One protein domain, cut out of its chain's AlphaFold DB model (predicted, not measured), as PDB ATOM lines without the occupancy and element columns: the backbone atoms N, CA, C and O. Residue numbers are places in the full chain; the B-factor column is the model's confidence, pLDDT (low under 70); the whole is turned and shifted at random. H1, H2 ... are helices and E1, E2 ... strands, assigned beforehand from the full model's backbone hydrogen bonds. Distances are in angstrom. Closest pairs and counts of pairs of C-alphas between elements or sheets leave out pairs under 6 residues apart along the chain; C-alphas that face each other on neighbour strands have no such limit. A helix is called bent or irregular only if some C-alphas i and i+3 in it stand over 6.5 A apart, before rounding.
ATOM      1  N   ALA A   2     206.707 184.238 199.084       57.31
ATOM      2  CA  ALA A   2     206.310 184.683 200.432       57.31
ATOM      3  C   ALA A   2     207.433 184.661 201.497       57.31
ATOM      4  O   ALA A   2     207.477 185.558 202.334       57.31
ATOM      5  N   GLU A   3     208.385 183.719 201.430       60.56
ATOM      6  CA  GLU A   3     209.552 183.686 202.340       60.56
ATOM      7  C   GLU A   3     210.343 185.003 202.334       60.56
ATOM      8  O   GLU A   3     210.750 185.487 203.386       60.56
ATOM      9  N   ARG A   4     210.459 185.665 201.173       79.38
ATOM     10  CA  ARG A   4     211.164 186.951 201.063       79.38
ATOM     11  C   ARG A   4     210.434 188.091 201.772       79.38
ATOM     12  O   ARG A   4     211.082 189.009 202.267       79.38
ATOM     13  N   VAL A   5     209.100 188.052 201.805       81.38
ATOM     14  CA  VAL A   5     208.290 189.047 202.525       81.38
ATOM     15  C   VAL A   5     208.455 188.844 204.025       81.38
ATOM     16  O   VAL A   5     208.720 189.809 204.736       81.38
ATOM     17  N   ALA A   6     208.385 187.596 204.495       83.50
ATOM     18  CA  ALA A   6     208.510 187.273 205.910       83.50
ATOM     19  C   ALA A   6     209.878 187.651 206.490       83.50
ATOM     20  O   ALA A   6     209.941 188.373 207.484       83.50
ATOM     21  N   GLU A   7     210.966 187.246 205.833       88.06
ATOM     22  CA  GLU A   7     212.327 187.597 206.255       88.06
ATOM     23  C   GLU A   7     212.535 189.112 206.302       88.06
ATOM     24  O   GLU A   7     213.161 189.645 207.223       88.06
ATOM     25  N   ARG A   8     211.995 189.835 205.314       89.06
ATOM     26  CA  ARG A   8     212.208 191.277 205.234       89.06
ATOM     27  C   ARG A   8     211.361 192.060 206.228       89.06
ATOM     28  O   ARG A   8     211.857 193.036 206.782       89.06
ATOM     29  N   VAL A   9     210.138 191.617 206.504       89.44
ATOM     30  CA  VAL A   9     209.290 192.188 207.560       89.44
ATOM     31  C   VAL A   9     209.895 191.926 208.934       89.44
ATOM     32  O   VAL A   9     210.006 192.863 209.720       89.44
ATOM     33  N   ALA A  10     210.378 190.708 209.198       90.00
ATOM     34  CA  ALA A  10     211.078 190.386 210.440       90.00
ATOM     35  C   ALA A  10     212.293 191.298 210.656       90.00
ATOM     36  O   ALA A  10     212.481 191.851 211.737       90.00
ATOM     37  N   ARG A  11     213.081 191.522 209.598       90.56
ATOM     38  CA  ARG A  11     214.218 192.441 209.640       90.56
ATOM     39  C   ARG A  11     213.798 193.885 209.923       90.56
ATOM     40  O   ARG A  11     214.407 194.519 210.773       90.56
ATOM     41  N   LEU A  12     212.756 194.389 209.260       91.00
ATOM     42  CA  LEU A  12     212.253 195.748 209.494       91.00
ATOM     43  C   LEU A  12     211.731 195.936 210.923       91.00
ATOM     44  O   LEU A  12     211.962 196.982 211.516       91.00
ATOM     45  N   MET A  13     211.062 194.926 211.485       90.62
ATOM     46  CA  MET A  13     210.592 194.952 212.875       90.62
ATOM     47  C   MET A  13     211.740 194.916 213.888       90.62
ATOM     48  O   MET A  13     211.640 195.549 214.932       90.62
ATOM     49  N   ALA A  14     212.841 194.234 213.571       89.12
ATOM     50  CA  ALA A  14     214.045 194.250 214.401       89.12
ATOM     51  C   ALA A  14     214.829 195.573 214.289       89.12
ATOM     52  O   ALA A  14     215.379 196.048 215.278       89.12
ATOM     53  N   GLU A  15     214.892 196.171 213.094       90.19
ATOM     54  CA  GLU A  15     215.566 197.459 212.846       90.19
ATOM     55  C   GLU A  15     214.778 198.652 213.414       90.19
ATOM     56  O   GLU A  15     215.368 199.665 213.795       90.19
ATOM     57  N   HIS A  16     213.452 198.532 213.496       89.88
ATOM     58  CA  HIS A  16     212.550 199.561 213.995       89.88
ATOM     59  C   HIS A  16     211.593 198.975 215.047       89.88
ATOM     60  O   HIS A  16     210.481 198.577 214.696       89.88
ATOM     61  N   PRO A  17     211.978 198.963 216.335       85.25
ATOM     62  CA  PRO A  17     211.157 198.389 217.408       85.25
ATOM     63  C   PRO A  17     209.756 199.011 217.511       85.25
ATOM     64  O   PRO A  17     208.786 198.324 217.820       85.25
ATOM     65  N   ASP A  18     209.636 200.297 217.173       87.75
ATOM     66  CA  ASP A  18     208.388 201.066 217.272       87.75
ATOM     67  C   ASP A  18     207.511 200.975 216.010       87.75
ATOM     68  O   ASP A  18     206.536 201.715 215.863       87.75
ATOM     69  N   ILE A  19     207.864 200.115 215.048       91.81
ATOM     70  CA  ILE A  19     207.177 200.044 213.759       91.81
ATOM     71  C   ILE A  19     205.705 199.654 213.910       91.81
ATOM     72  O   ILE A  19     205.337 198.649 214.524       91.81
ATOM     73  N   MET A  20     204.826 200.429 213.280       92.25
ATOM     74  CA  MET A  20     203.403 200.121 213.237       92.25
ATOM     75  C   MET A  20     203.101 199.230 212.031       92.25
ATOM     76  O   MET A  20     203.425 199.568 210.896       92.25
ATOM     77  N   VAL A  21     202.410 198.112 212.248       93.38
ATOM     78  CA  VAL A  21     201.930 197.247 211.159       93.38
ATOM     79  C   VAL A  21     200.442 197.493 210.937       93.38
ATOM     80  O   VAL A  21     199.663 197.463 211.890       93.38
ATOM     81  N   ARG A  22     200.044 197.741 209.686       94.44
ATOM     82  CA  ARG A  22     198.648 197.913 209.268       94.44
ATOM     83  C   ARG A  22     198.281 196.924 208.174       94.44
ATOM     84  O   ARG A  22     198.990 196.798 207.180       94.44
ATOM     85  N   PHE A  23     197.133 196.278 208.324       94.94
ATOM     86  CA  PHE A  23     196.622 195.349 207.323       94.94
ATOM     87  C   PHE A  23     195.639 196.039 206.379       94.94
ATOM     88  O   PHE A  23     194.784 196.814 206.807       94.94
ATOM     89  N   THR A  24     195.773 195.782 205.081       92.81
ATOM     90  CA  THR A  24     194.892 196.323 204.046       92.81
ATOM     91  C   THR A  24     194.842 195.405 202.830       92.81
ATOM     92  O   THR A  24     195.860 194.874 202.391       92.81
ATOM     93  N   SER A  25     193.653 195.241 202.251       91.31
ATOM     94  CA  SER A  25     193.446 194.490 201.007       91.31
ATOM     95  C   SER A  25     193.978 195.211 199.762       91.31
ATOM     96  O   SER A  25     194.020 194.612 198.693       91.31
ATOM     97  N   ALA A  26     194.412 196.472 199.889       92.69
ATOM     98  CA  ALA A  26     195.054 197.221 198.807       92.69
ATOM     99  C   ALA A  26     196.481 196.729 198.491       92.69
ATOM    100  O   ALA A  26     197.012 197.036 197.426       92.69
ATOM    101  N   VAL A  27     197.103 195.978 199.407       91.38
ATOM    102  CA  VAL A  27     198.423 195.358 199.223       91.38
ATOM    103  C   VAL A  27     198.230 193.890 198.848       91.38
ATOM    104  O   VAL A  27     197.430 193.179 199.462       91.38
ATOM    105  N   THR A  28     198.954 193.420 197.833       90.00
ATOM    106  CA  THR A  28     198.884 192.022 197.389       90.00
ATOM    107  C   THR A  28     199.541 191.085 198.404       90.00
ATOM    108  O   THR A  28     200.411 191.479 199.176       90.00
ATOM    109  N   ALA A  29     199.137 189.813 198.413       87.31
ATOM    110  CA  ALA A  29     199.651 188.817 199.357       87.31
ATOM    111  C   ALA A  29     201.161 188.529 199.217       87.31
ATOM    112  O   ALA A  29     201.757 187.924 200.098       87.31
ATOM    113  N   ASP A  30     201.801 188.944 198.134       86.19
ATOM    114  CA  ASP A  30     203.228 188.755 197.874       86.19
ATOM    115  C   ASP A  30     204.059 190.034 198.054       86.19
ATOM    116  O   ASP A  30     205.258 190.029 197.772       86.19
ATOM    117  N   SER A  31     203.451 191.119 198.541       87.56
ATOM    118  CA  SER A  31     204.115 192.408 198.709       87.56
ATOM    119  C   SER A  31     203.840 193.044 200.073       87.56
ATOM    120  O   SER A  31     202.986 192.617 200.851       87.56
ATOM    121  N   TYR A  32     204.625 194.073 200.376       91.56
ATOM    122  CA  TYR A  32     204.426 194.960 201.512       91.56
ATOM    123  C   TYR A  32     204.818 196.377 201.091       91.56
ATOM    124  O   TYR A  32     205.688 196.563 200.237       91.56
ATOM    125  N   LEU A  33     204.198 197.383 201.703       91.94
ATOM    126  CA  LEU A  33     204.612 198.775 201.553       91.94
ATOM    127  C   LEU A  33     205.238 199.236 202.864       91.94
ATOM    128  O   LEU A  33     204.589 199.200 203.904       91.94
ATOM    129  N   PHE A  34     206.481 199.698 202.813       91.44
ATOM    130  CA  PHE A  34     207.147 200.311 203.956       91.44
ATOM    131  C   PHE A  34     207.202 201.824 203.774       91.44
ATOM    132  O   PHE A  34     207.613 202.316 202.723       91.44
ATOM    133  N   SER A  35     206.780 202.557 204.799       90.69
ATOM    134  CA  SER A  35     206.748 204.011 204.803       90.69
ATOM    135  C   SER A  35     207.459 204.560 206.031       90.69
ATOM    136  O   SER A  35     207.101 204.246 207.164       90.69
ATOM    137  N   MET A  36     208.423 205.446 205.783       86.19
ATOM    138  CA  MET A  36     209.101 206.260 206.800       86.19
ATOM    139  C   MET A  36     208.431 207.636 206.976       86.19
ATOM    140  O   MET A  36     209.030 208.574 207.499       86.19
ATOM    141  N   SER A  37     207.203 207.805 206.473       67.50
ATOM    142  CA  SER A  37     206.498 209.084 206.526       67.50
ATOM    143  C   SER A  37     205.910 209.313 207.919       67.50
ATOM    144  O   SER A  37     204.842 208.784 208.228       67.50
ATOM    145  N   ARG A  38     206.542 210.233 208.662       62.94
ATOM    146  CA  ARG A  38     206.258 210.674 210.045       62.94
ATOM    147  C   ARG A  38     206.987 209.831 211.086       62.94
ATOM    148  O   ARG A  38     207.449 208.742 210.790       62.94
ATOM    149  N   SER A  39     207.111 210.387 212.289       78.06
ATOM    150  CA  SER A  39     207.989 209.975 213.396       78.06
ATOM    151  C   SER A  39     207.954 208.497 213.809       78.06
ATOM    152  O   SER A  39     208.754 208.103 214.646       78.06
ATOM    153  N   ILE A  40     207.040 207.697 213.256       85.56
ATOM    154  CA  ILE A  40     206.913 206.265 213.499       85.56
ATOM    155  C   ILE A  40     206.872 205.547 212.139       85.56
ATOM    156  O   ILE A  40     205.992 205.855 211.327       85.56
ATOM    157  N   PRO A  41     207.784 204.596 211.877       92.00
ATOM    158  CA  PRO A  41     207.759 203.799 210.657       92.00
ATOM    159  C   PRO A  41     206.490 202.941 210.578       92.00
ATOM    160  O   PRO A  41     205.992 202.450 211.591       92.00
ATOM    161  N   VAL A  42     205.964 202.736 209.366       93.81
ATOM    162  CA  VAL A  42     204.739 201.949 209.142       93.81
ATOM    163  C   VAL A  42     204.933 200.931 208.022       93.81
ATOM    164  O   VAL A  42     205.401 201.281 206.938       93.81
ATOM    165  N   ILE A  43     204.516 199.684 208.255       94.12
ATOM    166  CA  ILE A  43     204.395 198.646 207.220       94.12
ATOM    167  C   ILE A  43     202.914 198.415 206.926       94.12
ATOM    168  O   ILE A  43     202.132 198.144 207.836       94.12
ATOM    169  N   PHE A  44     202.541 198.469 205.652       94.69
ATOM    170  CA  PHE A  44     201.245 198.013 205.166       94.69
ATOM    171  C   PHE A  44     201.386 196.632 204.531       94.69
ATOM    172  O   PHE A  44     202.245 196.426 203.670       94.69
ATOM    173  N   MET A  45     200.537 195.696 204.947       94.50
ATOM    174  CA  MET A  45     200.561 194.305 204.490       94.50
ATOM    175  C   MET A  45     199.162 193.803 204.158       94.50
ATOM    176  O   MET A  45     198.164 194.328 204.648       94.50
ATOM    177  N   ASN A  46     199.087 192.740 203.365       94.62
ATOM    178  CA  ASN A  46     197.840 192.010 203.194       94.62
ATOM    179  C   ASN A  46     197.425 191.308 204.514       94.62
ATOM    180  O   ASN A  46     198.305 190.758 205.184       94.62
ATOM    181  N   PRO A  47     196.124 191.270 204.878       94.75
ATOM    182  CA  PRO A  47     195.637 190.585 206.082       94.75
ATOM    183  C   PRO A  47     196.031 189.107 206.202       94.75
ATOM    184  O   PRO A  47     196.138 188.598 207.309       94.75
ATOM    185  N   VAL A  48     196.319 188.415 205.092       93.25
ATOM    186  CA  VAL A  48     196.795 187.017 205.121       93.25
ATOM    187  C   VAL A  48     198.081 186.827 205.944       93.25
ATOM    188  O   VAL A  48     198.370 185.721 206.392       93.25
ATOM    189  N   HIS A  49     198.847 187.901 206.161       91.00
ATOM    190  CA  HIS A  49     200.094 187.890 206.931       91.00
ATOM    191  C   HIS A  49     199.917 188.207 208.415       91.00
ATOM    192  O   HIS A  49     200.907 188.294 209.138       91.00
ATOM    193  N   GLU A  50     198.690 188.382 208.898       92.12
ATOM    194  CA  GLU A  50     198.425 188.629 210.319       92.12
ATOM    195  C   GLU A  50     199.030 187.554 211.250       92.12
ATOM    196  O   GLU A  50     199.761 187.938 212.170       92.12
ATOM    197  N   PRO A  51     198.906 186.236 210.964       92.56
ATOM    198  CA  PRO A  51     199.516 185.192 211.798       92.56
ATOM    199  C   PRO A  51     201.050 185.261 211.850       92.56
ATOM    200  O   PRO A  51     201.677 184.946 212.866       92.56
ATOM    201  N   LEU A  52     201.675 185.689 210.748       90.12
ATOM    202  CA  LEU A  52     203.121 185.886 210.671       90.12
ATOM    203  C   LEU A  52     203.557 187.039 211.586       90.12
ATOM    204  O   LEU A  52     204.504 186.890 212.356       90.12
ATOM    205  N   VAL A  53     202.869 188.180 211.518       91.50
ATOM    206  CA  VAL A  53     203.197 189.366 212.326       91.50
ATOM    207  C   VAL A  53     202.996 189.089 213.815       91.50
ATOM    208  O   VAL A  53     203.818 189.510 214.628       91.50
ATOM    209  N   GLU A  54     201.942 188.361 214.182       92.62
ATOM    210  CA  GLU A  54     201.702 187.946 215.566       92.62
ATOM    211  C   GLU A  54     202.835 187.055 216.096       92.62
ATOM    212  O   GLU A  54     203.394 187.332 217.159       92.62
ATOM    213  N   SER A  55     203.256 186.061 215.306       91.00
ATOM    214  CA  SER A  55     204.378 185.179 215.653       91.00
ATOM    215  C   SER A  55     205.686 185.955 215.856       91.00
ATOM    216  O   SER A  55     206.427 185.696 216.805       91.00
ATOM    217  N   LEU A  56     205.961 186.945 214.998       89.00
ATOM    218  CA  LEU A  56     207.144 187.804 215.111       89.00
ATOM    219  C   LEU A  56     207.105 188.687 216.365       89.00
ATOM    220  O   LEU A  56     208.122 188.823 217.046       89.00
ATOM    221  N   ARG A  57     205.940 189.250 216.714       89.19
ATOM    222  CA  ARG A  57     205.773 190.034 217.951       89.19
ATOM    223  C   ARG A  57     205.981 189.181 219.198       89.19
ATOM    224  O   ARG A  57     206.691 189.608 220.103       89.19
ATOM    225  N   ALA A  58     205.417 187.975 219.228       89.12
ATOM    226  CA  ALA A  58     205.605 187.047 220.340       89.12
ATOM    227  C   ALA A  58     207.086 186.660 220.513       89.12
ATOM    228  O   ALA A  58     207.603 186.644 221.630       89.12
ATOM    229  N   ALA A  59     207.796 186.407 219.408       86.00
ATOM    230  CA  ALA A  59     209.227 186.118 219.434       86.00
ATOM    231  C   ALA A  59     210.061 187.301 219.961       86.00
ATOM    232  O   ALA A  59     210.976 187.090 220.759       86.00
ATOM    233  N   GLN A  60     209.727 188.533 219.561       82.56
ATOM    234  CA  GLN A  60     210.387 189.744 220.055       82.56
ATOM    235  C   GLN A  60     210.159 189.931 221.561       82.56
ATOM    236  O   GLN A  60     211.118 190.091 222.310       82.56
ATOM    237  N   GLN A  61     208.914 189.806 222.022       83.81
ATOM    238  CA  GLN A  61     208.578 189.941 223.439       83.81
ATOM    239  C   GLN A  61     209.297 188.898 224.307       83.81
ATOM    240  O   GLN A  61     209.816 189.221 225.373       83.81
ATOM    241  N   ASN A  62     209.385 187.650 223.839       82.75
ATOM    242  CA  ASN A  62     210.131 186.602 224.538       82.75
ATOM    243  C   ASN A  62     211.629 186.921 224.639       82.75
ATOM    244  O   ASN A  62     212.250 186.636 225.662       82.75
ATOM    245  N   ARG A  63     212.210 187.521 223.595       79.38
ATOM    246  CA  ARG A  63     213.611 187.948 223.593       79.38
ATOM    247  C   ARG A  63     213.860 189.084 224.581       79.38
ATOM    248  O   ARG A  63     214.843 189.029 225.314       79.38
ATOM    249  N   ASP A  64     212.976 190.073 224.617       77.06
ATOM    250  CA  ASP A  64     213.106 191.223 225.514       77.06
ATOM    251  C   ASP A  64     212.976 190.794 226.984       77.06
ATOM    252  O   ASP A  64     213.777 191.210 227.824       77.06
ATOM    253  N   ASN A  65     212.057 189.867 227.276       76.56
ATOM    254  CA  ASN A  65     211.915 189.251 228.598       76.56
ATOM    255  C   ASN A  65     213.163 188.452 229.014       76.56
ATOM    256  O   ASN A  65     213.558 188.485 230.174       76.56
ATOM    257  N   ALA A  66     213.801 187.737 228.081       72.81
ATOM    258  CA  ALA A  66     215.026 186.984 228.358       72.81
ATOM    259  C   ALA A  66     216.262 187.882 228.546       72.81
ATOM    260  O   ALA A  66     217.210 187.474 229.206       72.81
ATOM    261  N   ALA A  67     216.271 189.087 227.970       69.31
ATOM    262  CA  ALA A  67     217.358 190.055 228.125       69.31
ATOM    263  C   ALA A  67     217.271 190.872 229.428       69.31
ATOM    264  O   ALA A  67     218.236 191.539 229.795       69.31
ATOM    265  N   THR A  68     216.117 190.851 230.101       61.88
ATOM    266  CA  THR A  68     215.861 191.577 231.358       61.88
ATOM    267  C   THR A  68     215.848 190.682 232.604       61.88
ATOM    268  O   THR A  68     215.711 191.209 233.708       61.88
ATOM    269  N   ALA A  69     216.012 189.363 232.438       55.03
ATOM    270  CA  ALA A  69     216.138 188.367 233.508       55.03
ATOM    271  C   ALA A  69     217.608 188.101 233.866       55.03
ATOM    272  O   ALA A  69     217.881 187.890 235.070       55.03
TER     273      ALA A  69
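What this domain is: This is residues 2 to 69 of the 69 residues of the protein "Chemotaxis protein CheY" of Microbacterium hominis (UniProt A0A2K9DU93). A small sheet of three short strands has the helix H1 packed over one face, running along the strands, while the long helix H2 starts beside the end of E1, passes H1 at a slant and runs on beyond the body. The far end of H2 and the residues after it, 61 to 69, stick out as an arm that makes the length; the body without them is compact. The printed part has 68 residues with two named helices and three named strands, in the order H1 E1 E2 E3 H2, of mixed class, helices and strands. The sheet runs E1 E3 E2 and is mixed. The whole is compact, with a radius of gyration of the C-alphas of 12.4 A, and elongated, spanning 41 by 27 by 17 A.

Where its parts are: H1, residues 2 to 15, begins at C-alpha 2 at (206.310, 184.683, 200.432) and measures 20.1 A from first to last C-alpha. E1 is residues 20 to 23, 10.2 A long, with C-alpha 20 at (203.403, 200.121, 213.237). E2, residues 32 to 35, and E3, residues 42 to 45, are each 9.9 A long. H2, residues 47 to 67, is 31.0 A long and ends at C-alpha 67 at (217.358, 190.055, 228.125). H2 is irregular: C-alphas 48 and 51 are 7.4 A apart.

How they stand to each other: E3 is the inner strand of the sheet. E1 and E3 are parallel at 23 degrees, with N 22 and O 43 within hydrogen-bond range at 2.8 A. E3 and E2 are antiparallel at 164 degrees and form a hairpin, with N 35 and O 42 at 2.8 A. The arrangement is two layers, helices on one face of a sheet: H1 and H2 on one face of E1 E3 E2. H1 has a height over the sheet of 10.0 A and lies over E3 and, only just, over E2, with 3 of its C-alphas falling on E2. It runs along the strands, at 16 degrees to E3 on the local plane. The closest C-alphas of H1 and E2 are those of Val 5 and Tyr 32, 7.1 A apart. H2 is on the sheet; its closest C-alphas with E1 are those of Pro 47 and Phe 23, 5.0 A apart. H1 and H2 are close but not clearly touching, with the C-alphas of Ala 10 and Leu 56 closest at 6.6 A, a steep tilt of 40 degrees, the same way. Each O i to N i+4 pair of H1 is within hydrogen-bond range; in H2, 15 of 17 are.

The domain as a whole: The two C-alphas farthest apart are those of Ala 26 and Ala 69, at 41.6 A. The printed part has no cut, and Ala 69 is the chain's last residue. The links from H1 to E1 and from E3 to H2 are tight; those from E1 to E2 and from E2 to E3 are short. The mean pLDDT of the printed part is 86.1; residues 2 to 3, 37 to 38 and 67 to 69 are under 70.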